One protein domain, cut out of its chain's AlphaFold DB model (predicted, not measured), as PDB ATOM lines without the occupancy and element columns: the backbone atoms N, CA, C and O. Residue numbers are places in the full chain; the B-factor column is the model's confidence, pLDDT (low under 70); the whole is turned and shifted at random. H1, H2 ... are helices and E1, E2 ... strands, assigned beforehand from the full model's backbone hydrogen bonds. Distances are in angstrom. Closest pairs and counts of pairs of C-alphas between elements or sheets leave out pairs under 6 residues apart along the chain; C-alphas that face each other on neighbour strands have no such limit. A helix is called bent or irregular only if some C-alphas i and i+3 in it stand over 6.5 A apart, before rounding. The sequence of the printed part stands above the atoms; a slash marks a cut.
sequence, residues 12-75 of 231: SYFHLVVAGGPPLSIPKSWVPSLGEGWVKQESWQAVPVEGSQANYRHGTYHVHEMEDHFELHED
ATOM      1  N   SER A  12     -15.554   0.726   6.040       89.25
ATOM      2  CA  SER A  12     -15.993   0.025   4.835       89.25
ATOM      3  C   SER A  12     -15.202  -1.252   4.522       89.25
ATOM      4  O   SER A  12     -15.730  -2.175   3.903       89.25
ATOM      5  N   TYR A  13     -13.945  -1.340   4.966       89.56
ATOM      6  CA  TYR A  13     -13.035  -2.454   4.694       89.56
ATOM      7  C   TYR A  13     -12.905  -3.437   5.872       89.56
ATOM      8  O   TYR A  13     -12.222  -4.452   5.738       89.56
ATOM      9  N   PHE A  14     -13.577  -3.205   7.005       90.88
ATOM     10  CA  PHE A  14     -13.440  -4.037   8.214       90.88
ATOM     11  C   PHE A  14     -13.791  -5.510   8.005       90.88
ATOM     12  O   PHE A  14     -13.157  -6.387   8.575       90.88
ATOM     13  N   HIS A  15     -14.767  -5.807   7.151       86.56
ATOM     14  CA  HIS A  15     -15.170  -7.186   6.860       86.56
ATOM     15  C   HIS A  15     -14.176  -7.944   5.963       86.56
ATOM     16  O   HIS A  15     -14.338  -9.147   5.757       86.56
ATOM     17  N   LEU A  16     -13.188  -7.248   5.390       87.81
ATOM     18  CA  LEU A  16     -12.157  -7.833   4.531       87.81
ATOM     19  C   LEU A  16     -10.894  -8.210   5.305       87.81
ATOM     20  O   LEU A  16     -10.077  -8.979   4.795       87.81
ATOM     21  N   VAL A  17     -10.724  -7.678   6.516       86.94
ATOM     22  CA  VAL A  17      -9.636  -8.069   7.410       86.94
ATOM     23  C   VAL A  17     -10.087  -9.205   8.318       86.94
ATOM     24  O   VAL A  17     -11.264  -9.368   8.628       86.94
ATOM     25  N   VAL A  18      -9.126 -10.031   8.714       81.81
ATOM     26  CA  VAL A  18      -9.339 -11.151   9.630       81.81
ATOM     27  C   VAL A  18      -8.496 -10.889  10.866       81.81
ATOM     28  O   VAL A  18      -7.303 -10.619  10.724       81.81
ATOM     29  N   ALA A  19      -9.083 -11.017  12.057       76.50
ATOM     30  CA  ALA A  19      -8.371 -10.900  13.326       76.50
ATOM     31  C   ALA A  19      -7.039 -11.682  13.339       76.50
ATOM     32  O   ALA A  19      -6.999 -12.907  13.177       76.50
ATOM     33  N   GLY A  20      -5.940 -10.944  13.518       69.38
ATOM     34  CA  GLY A  20      -4.544 -11.380  13.493       69.38
ATOM     35  C   GLY A  20      -4.068 -12.036  12.197       69.38
ATOM     36  O   GLY A  20      -3.104 -12.809  12.224       69.38
ATOM     37  N   GLY A  21      -4.760 -11.772  11.092       75.44
ATOM     38  CA  GLY A  21      -4.311 -12.043   9.735       75.44
ATOM     39  C   GLY A  21      -3.324 -10.982   9.223       75.44
ATOM     40  O   GLY A  21      -2.984 -10.044   9.945       75.44
ATOM     41  N   PRO A  22      -2.825 -11.132   7.983       80.25
ATOM     42  CA  PRO A  22      -1.982 -10.117   7.360       80.25
ATOM     43  C   PRO A  22      -2.757  -8.804   7.152       80.25
ATOM     44  O   PRO A  22      -3.973  -8.853   6.936       80.25
ATOM     45  N   PRO A  23      -2.071  -7.647   7.172       86.38
ATOM     46  CA  PRO A  23      -2.721  -6.374   6.917       86.38
ATOM     47  C   PRO A  23      -3.247  -6.291   5.481       86.38
ATOM     48  O   PRO A  23      -2.631  -6.781   4.529       86.38
ATOM     49  N   LEU A  24      -4.390  -5.635   5.327       91.19
ATOM     50  CA  LEU A  24      -4.968  -5.259   4.049       91.19
ATOM     51  C   LEU A  24      -4.405  -3.901   3.623       91.19
ATOM     52  O   LEU A  24      -4.599  -2.899   4.308       91.19
ATOM     53  N   SER A  25      -3.741  -3.872   2.467       93.44
ATOM     54  CA  SER A  25      -3.240  -2.637   1.858       93.44
ATOM     55  C   SER A  25      -4.365  -1.913   1.106       93.44
ATOM     56  O   SER A  25      -4.955  -2.463   0.170       93.44
ATOM     57  N   ILE A  26      -4.673  -0.685   1.527       91.88
ATOM     58  CA  ILE A  26      -5.757   0.156   1.003       91.88
ATOM     59  C   ILE A  26      -5.159   1.478   0.497       91.88
ATOM     60  O   ILE A  26      -4.656   2.258   1.301       91.88
ATOM     61  N   PRO A  27      -5.215   1.789  -0.809       93.19
ATOM     62  CA  PRO A  27      -4.698   3.051  -1.337       93.19
ATOM     63  C   PRO A  27      -5.330   4.283  -0.674       93.19
ATOM     64  O   PRO A  27      -6.557   4.375  -0.577       93.19
ATOM     65  N   LYS A  28      -4.517   5.290  -0.317       91.75
ATOM     66  CA  LYS A  28      -5.010   6.563   0.256       91.75
ATOM     67  C   LYS A  28      -5.998   7.279  -0.671       91.75
ATOM     68  O   LYS A  28      -6.917   7.948  -0.218       91.75
ATOM     69  N   SER A  29      -5.858   7.091  -1.983       90.69
ATOM     70  CA  SER A  29      -6.780   7.641  -2.986       90.69
ATOM     71  C   SER A  29      -8.211   7.096  -2.883       90.69
ATOM     72  O   SER A  29      -9.131   7.674  -3.466       90.69
ATOM     73  N   TRP A  30      -8.426   5.983  -2.175       90.12
ATOM     74  CA  TRP A  30      -9.754   5.410  -1.950       90.12
ATOM     75  C   TRP A  30     -10.385   5.897  -0.648       90.12
ATOM     76  O   TRP A  30     -11.609   5.955  -0.573       90.12
ATOM     77  N   VAL A  31      -9.555   6.298   0.318       88.38
ATOM     78  CA  VAL A  31      -9.943   6.717   1.665       88.38
ATOM     79  C   VAL A  31      -9.428   8.142   1.912       88.38
ATOM     80  O   VAL A  31      -8.355   8.329   2.485       88.38
ATOM     81  N   PRO A  32     -10.154   9.175   1.446       80.69
ATOM     82  CA  PRO A  32      -9.754  10.574   1.614       80.69
ATOM     83  C   PRO A  32      -9.735  11.050   3.077       80.69
ATOM     84  O   PRO A  32      -9.159  12.095   3.365       80.69
ATOM     85  N   SER A  33     -10.385  10.324   3.990       80.75
ATOM     86  CA  SER A  33     -10.436  10.627   5.422       80.75
ATOM     87  C   SER A  33     -10.597   9.328   6.210       80.75
ATOM     88  O   SER A  33     -11.352   8.458   5.790       80.75
ATOM     89  N   LEU A  34      -9.942   9.230   7.371       80.69
ATOM     90  CA  LEU A  34     -10.061   8.071   8.263       80.69
ATOM     91  C   LEU A  34     -11.459   7.943   8.893       80.69
ATOM     92  O   LEU A  34     -11.846   6.839   9.225       80.69
ATOM     93  N   GLY A  35     -12.225   9.033   9.014       77.25
ATOM     94  CA  GLY A  35     -13.542   9.027   9.664       77.25
ATOM     95  C   GLY A  35     -13.492   9.373  11.157       77.25
ATOM     96  O   GLY A  35     -12.424   9.532  11.756       77.25
ATOM     97  N   GLU A  36     -14.668   9.549  11.761       75.44
ATOM     98  CA  GLU A  36     -14.802   9.843  13.190       75.44
ATOM     99  C   GLU A  36     -14.610   8.562  14.015       75.44
ATOM    100  O   GLU A  36     -15.313   7.578  13.822       75.44
ATOM    101  N   GLY A  37     -13.670   8.577  14.967       82.81
ATOM    102  CA  GLY A  37     -13.431   7.453  15.883       82.81
ATOM    103  C   GLY A  37     -12.028   6.853  15.817       82.81
ATOM    104  O   GLY A  37     -11.672   6.073  16.704       82.81
ATOM    105  N   TRP A  38     -11.215   7.232  14.831       89.12
ATOM    106  CA  TRP A  38      -9.797   6.873  14.794       89.12
ATOM    107  C   TRP A  38      -8.988   7.749  15.736       89.12
ATOM    108  O   TRP A  38      -8.990   8.977  15.646       89.12
ATOM    109  N   VAL A  39      -8.253   7.104  16.635       88.38
ATOM    110  CA  VAL A  39      -7.362   7.787  17.571       88.38
ATOM    111  C   VAL A  39      -5.926   7.528  17.154       88.38
ATOM    112  O   VAL A  39      -5.488   6.377  17.112       88.38
ATOM    113  N   LYS A  40      -5.185   8.601  16.865       87.44
ATOM    114  CA  LYS A  40      -3.747   8.524  16.601       87.44
ATOM    115  C   LYS A  40      -3.024   8.003  17.843       87.44
ATOM    116  O   LYS A  40      -3.226   8.509  18.946       87.44
ATOM    117  N   GLN A  41      -2.191   6.986  17.671       80.88
ATOM    118  CA  GLN A  41      -1.359   6.448  18.739       80.88
ATOM    119  C   GLN A  41      -0.038   7.222  18.785       80.88
ATOM    120  O   GLN A  41       0.764   7.145  17.856       80.88
ATOM    121  N   GLU A  42       0.183   7.991  19.854       66.75
ATOM    122  CA  GLU A  42       1.319   8.921  19.928       66.75
ATOM    123  C   GLU A  42       2.613   8.328  20.514       66.75
ATOM    124  O   GLU A  42       3.669   8.927  20.338       66.75
ATOM    125  N   SER A  43       2.603   7.174  21.201       54.16
ATOM    126  CA  SER A  43       3.843   6.600  21.763       54.16
ATOM    127  C   SER A  43       3.707   5.165  22.295       54.16
ATOM    128  O   SER A  43       2.607   4.754  22.653       54.16
ATOM    129  N   TRP A  44       4.855   4.453  22.328       48.03
ATOM    130  CA  TRP A  44       5.251   3.156  22.949       48.03
ATOM    131  C   TRP A  44       4.349   1.915  22.817       48.03
ATOM    132  O   TRP A  44       4.842   0.797  22.919       48.03
ATOM    133  N   GLN A  45       3.058   2.093  22.573       47.12
ATOM    134  CA  GLN A  45       2.046   1.054  22.383       47.12
ATOM    135  C   GLN A  45       1.932   0.620  20.920       47.12
ATOM    136  O   GLN A  45       1.350  -0.419  20.633       47.12
ATOM    137  N   ALA A  46       2.473   1.420  20.002       54.12
ATOM    138  CA  ALA A  46       2.582   1.082  18.597       54.12
ATOM    139  C   ALA A  46       4.011   0.610  18.330       54.12
ATOM    140  O   ALA A  46       4.960   1.387  18.470       54.12
ATOM    141  N   VAL A  47       4.172  -0.656  17.951       55.84
ATOM    142  CA  VAL A  47       5.420  -1.106  17.331       55.84
ATOM    143  C   VAL A  47       5.474  -0.436  15.957       55.84
ATOM    144  O   VAL A  47       4.565  -0.654  15.156       55.84
ATOM    145  N   PRO A  48       6.466   0.427  15.681       61.19
ATOM    146  CA  PRO A  48       6.533   1.107  14.399       61.19
ATOM    147  C   PRO A  48       6.781   0.074  13.297       61.19
ATOM    148  O   PRO A  48       7.793  -0.628  13.314       61.19
ATOM    149  N   VAL A  49       5.853  -0.012  12.345       68.56
ATOM    150  CA  VAL A  49       6.095  -0.699  11.074       68.56
ATOM    151  C   VAL A  49       7.050   0.161  10.254       68.56
ATOM    152  O   VAL A  49       6.922   1.387  10.213       68.56
ATOM    153  N   GLU A  50       8.051  -0.470   9.646       76.81
ATOM    154  CA  GLU A  50       9.044   0.223   8.829       76.81
ATOM    155  C   GLU A  50       8.351   0.970   7.681       76.81
ATOM    156  O   GLU A  50       7.593   0.381   6.918       76.81
ATOM    157  N   GLY A  51       8.585   2.280   7.579       80.25
ATOM    158  CA  GLY A  51       7.931   3.136   6.584       80.25
ATOM    159  C   GLY A  51       6.566   3.704   7.000       80.25
ATOM    160  O   GLY A  51       6.026   4.530   6.264       80.25
ATOM    161  N   SER A  52       6.036   3.342   8.175       86.69
ATOM    162  CA  SER A  52       4.819   3.956   8.719       86.69
ATOM    163  C   SER A  52       5.081   5.393   9.187       86.69
ATOM    164  O   SER A  52       6.012   5.668   9.947       86.69
ATOM    165  N   GLN A  53       4.235   6.317   8.736       87.69
ATOM    166  CA  GLN A  53       4.236   7.736   9.094       87.69
ATOM    167  C   GLN A  53       3.427   8.002  10.371       87.69
ATOM    168  O   GLN A  53       3.740   8.920  11.134       87.69
ATOM    169  N   ALA A  54       2.381   7.209  10.605       87.88
ATOM    170  CA  ALA A  54       1.519   7.305  11.774       87.88
ATOM    171  C   ALA A  54       0.739   6.005  11.990       87.88
ATOM    172  O   ALA A  54       0.506   5.236  11.064       87.88
ATOM    173  N   ASN A  55       0.293   5.788  13.223       88.00
ATOM    174  CA  ASN A  55      -0.520   4.636  13.588       88.00
ATOM    175  C   ASN A  55      -1.827   5.135  14.197       88.00
ATOM    176  O   ASN A  55      -1.802   6.033  15.046       88.00
ATOM    177  N   TYR A  56      -2.957   4.570  13.783       89.94
ATOM    178  CA  TYR A  56      -4.270   4.934  14.316       89.94
ATOM    179  C   TYR A  56      -5.032   3.691  14.744       89.94
ATOM    180  O   TYR A  56      -4.900   2.628  14.145       89.94
ATOM    181  N   ARG A  57      -5.859   3.834  15.775       88.50
ATOM    182  CA  ARG A  57      -6.643   2.732  16.332       88.50
ATOM    183  C   ARG A  57      -8.123   3.080  16.409       88.50
ATOM    184  O   ARG A  57      -8.477   4.198  16.789       88.50
ATOM    185  N   HIS A  58      -8.952   2.080  16.136       90.12
ATOM    186  CA  HIS A  58     -10.397   2.105  16.310       90.12
ATOM    187  C   HIS A  58     -10.861   0.766  16.914       90.12
ATOM    188  O   HIS A  58     -11.069  -0.219  16.210       90.12
ATOM    189  N   GLY A  59     -10.946   0.699  18.248       88.00
ATOM    190  CA  GLY A  59     -11.191  -0.555  18.975       88.00
ATOM    191  C   GLY A  59     -10.093  -1.598  18.721       88.00
ATOM    192  O   GLY A  59      -8.904  -1.335  18.933       88.00
ATOM    193  N   THR A  60     -10.484  -2.775  18.226       87.25
ATOM    194  CA  THR A  60      -9.564  -3.847  17.808       87.25
ATOM    195  C   THR A  60      -8.889  -3.583  16.464       87.25
ATOM    196  O   THR A  60      -7.922  -4.267  16.148       87.25
ATOM    197  N   TYR A  61      -9.341  -2.601  15.683       89.56
ATOM    198  CA  TYR A  61      -8.736  -2.274  14.394       89.56
ATOM    199  C   TYR A  61      -7.554  -1.332  14.556       89.56
ATOM    200  O   TYR A  61      -7.599  -0.354  15.310       89.56
ATOM    201  N   HIS A  62      -6.505  -1.615  13.801       89.75
ATOM    202  CA  HIS A  62      -5.269  -0.861  13.803       89.75
ATOM    203  C   HIS A  62      -4.849  -0.604  12.361       89.75
ATOM    204  O   HIS A  62      -4.907  -1.487  11.503       89.75
ATOM    205  N   VAL A  63      -4.468   0.638  12.085       91.25
ATOM    206  CA  VAL A  63      -4.022   1.051  10.763       91.25
ATOM    207  C   VAL A  63      -2.656   1.708  10.853       91.25
ATOM    208  O   VAL A  63      -2.433   2.601  11.678       91.25
ATOM    209  N   HIS A  64      -1.758   1.273   9.977       91.00
ATOM    210  CA  HIS A  64      -0.507   1.963   9.713       91.00
ATOM    211  C   HIS A  64      -0.694   2.857   8.492       91.00
ATOM    212  O   HIS A  64      -1.132   2.415   7.429       91.00
ATOM    213  N   GLU A  65      -0.395   4.137   8.651       91.38
ATOM    214  CA  GLU A  65      -0.389   5.096   7.560       91.38
ATOM    215  C   GLU A  65       0.963   5.042   6.857       91.38
ATOM    216  O   GLU A  65       1.969   5.499   7.398       91.38
ATOM    217  N   MET A  66       0.976   4.506   5.642       91.75
ATOM    218  CA  MET A  66       2.149   4.472   4.770       91.75
ATOM    219  C   MET A  66       2.171   5.719   3.878       91.75
ATOM    220  O   MET A  66       1.287   6.576   3.954       91.75
ATOM    221  N   GLU A  67       3.181   5.854   3.019       92.69
ATOM    222  CA  GLU A  67       3.303   7.016   2.129       92.69
ATOM    223  C   GLU A  67       2.101   7.151   1.173       92.69
ATOM    224  O   GLU A  67       1.484   8.216   1.103       92.69
ATOM    225  N   ASP A  68       1.718   6.066   0.497       92.69
ATOM    226  CA  ASP A  68       0.694   6.035  -0.559       92.69
ATOM    227  C   ASP A  68      -0.552   5.195  -0.214       92.69
ATOM    228  O   ASP A  68      -1.579   5.271  -0.902       92.69
ATOM    229  N   HIS A  69      -0.504   4.422   0.871       93.00
ATOM    230  CA  HIS A  69      -1.577   3.524   1.288       93.00
ATOM    231  C   HIS A  69      -1.723   3.432   2.814       93.00
ATOM    232  O   HIS A  69      -0.936   3.984   3.579       93.00
ATOM    233  N   PHE A  70      -2.769   2.744   3.245       93.00
ATOM    234  CA  PHE A  70      -3.021   2.334   4.615       93.00
ATOM    235  C   PHE A  70      -2.848   0.820   4.721       93.00
ATOM    236  O   PHE A  70      -3.326   0.089   3.855       93.00
ATOM    237  N   GLU A  71      -2.206   0.344   5.780       92.06
ATOM    238  CA  GLU A  71      -2.179  -1.075   6.137       92.06
ATOM    239  C   GLU A  71      -3.130  -1.315   7.308       92.06
ATOM    240  O   GLU A  71      -2.801  -1.041   8.464       92.06
ATOM    241  N   LEU A  72      -4.331  -1.805   7.002       91.00
ATOM    242  CA  LEU A  72      -5.380  -2.078   7.980       91.00
ATOM    243  C   LEU A  72      -5.296  -3.528   8.464       91.00
ATOM    244  O   LEU A  72      -5.326  -4.451   7.653       91.00
ATOM    245  N   HIS A  73      -5.270  -3.750   9.771       89.31
ATOM    246  CA  HIS A  73      -5.433  -5.075  10.367       89.31
ATOM    247  C   HIS A  73      -6.351  -5.021  11.589       89.31
ATOM    248  O   HIS A  73      -6.645  -3.961  12.139       89.31
ATOM    249  N   GLU A  74      -6.830  -6.190  11.997       88.62
ATOM    250  CA  GLU A  74      -7.629  -6.370  13.203       88.62
ATOM    251  C   GLU A  74      -6.825  -7.184  14.217       88.62
ATOM    252  O   GLU A  74      -6.311  -8.253  13.891       88.62
ATOM    253  N   ASP A  75      -6.739  -6.711  15.455       83.31
ATOM    254  CA  ASP A  75      -6.129  -7.435  16.564       83.31
ATOM    255  C   ASP A  75      -7.134  -8.350  17.265       83.31
ATOM    256  O   ASP A  75      -8.331  -8.085  17.327       83.31
TER     257      ASP A  75
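Overview. This is residues 12 to 75 of the 231 residues of an uncharacterized protein of Methanomassiliicoccales archaeon PtaU1.Bin124 (UniProt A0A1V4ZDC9). With little regular structure, the domain is a strongly twisted sheet of four strands, with short helix H1 on one face and a long loop, residues 28 to 53, leading from edge strand E1 round to edge strand E2. The printed part has 64 residues, under half in named elements, H1 E1 E2 E3 E4 along the chain, mostly strand; the antiparallel sheet runs E1 E4 E3 E2. It is compact, radius of gyration of the C-alphas 10.9 A, spans 28 by 24 by 24 A.

Along the chain. E4, residues 69 to 74, spans 16.6 A and ends at C-alpha 74 (-7.629, -6.370, 13.203). E3 is residues 61 to 65, 13.1 A; E2 54 to 58, 13.8 A; E1 24 to 27, 9.9 A. H1, residues 12 to 16, 8.7 A, begins at C-alpha 12 (-15.993, 0.025, 4.835); it is irregular, C-alphas 12 and 15 being 7.5 A apart.

Arrangement. E1 to E4 form a Greek key: E2 E3 E4 are a meander, each strand the antiparallel neighbour of the one before, and E1 is E4's antiparallel neighbour. N 26 and O 70 are 2.8 A apart, N 71 and O 64 2.9 A in hairpin E3 and E4, N 56 and O 63 2.9 A in hairpin E2 and E3, each within hydrogen-bond range. H1 is on the sheet at a height of 8.0 A, only just over E4, with 3 C-alphas falling on it; its closest C-alpha pair with E1 is Leu 16 and Leu 24, 7.7 A. In H1, 0 of 1 O i to N i+4 pairs and 1 of 2 O i to N i+3 pairs are within range.

Size, cuts and confidence. The printed part has no cut. The link E1 to E2 is long, 26 residues. Residues 20 and 42 to 49 have pLDDT under 70.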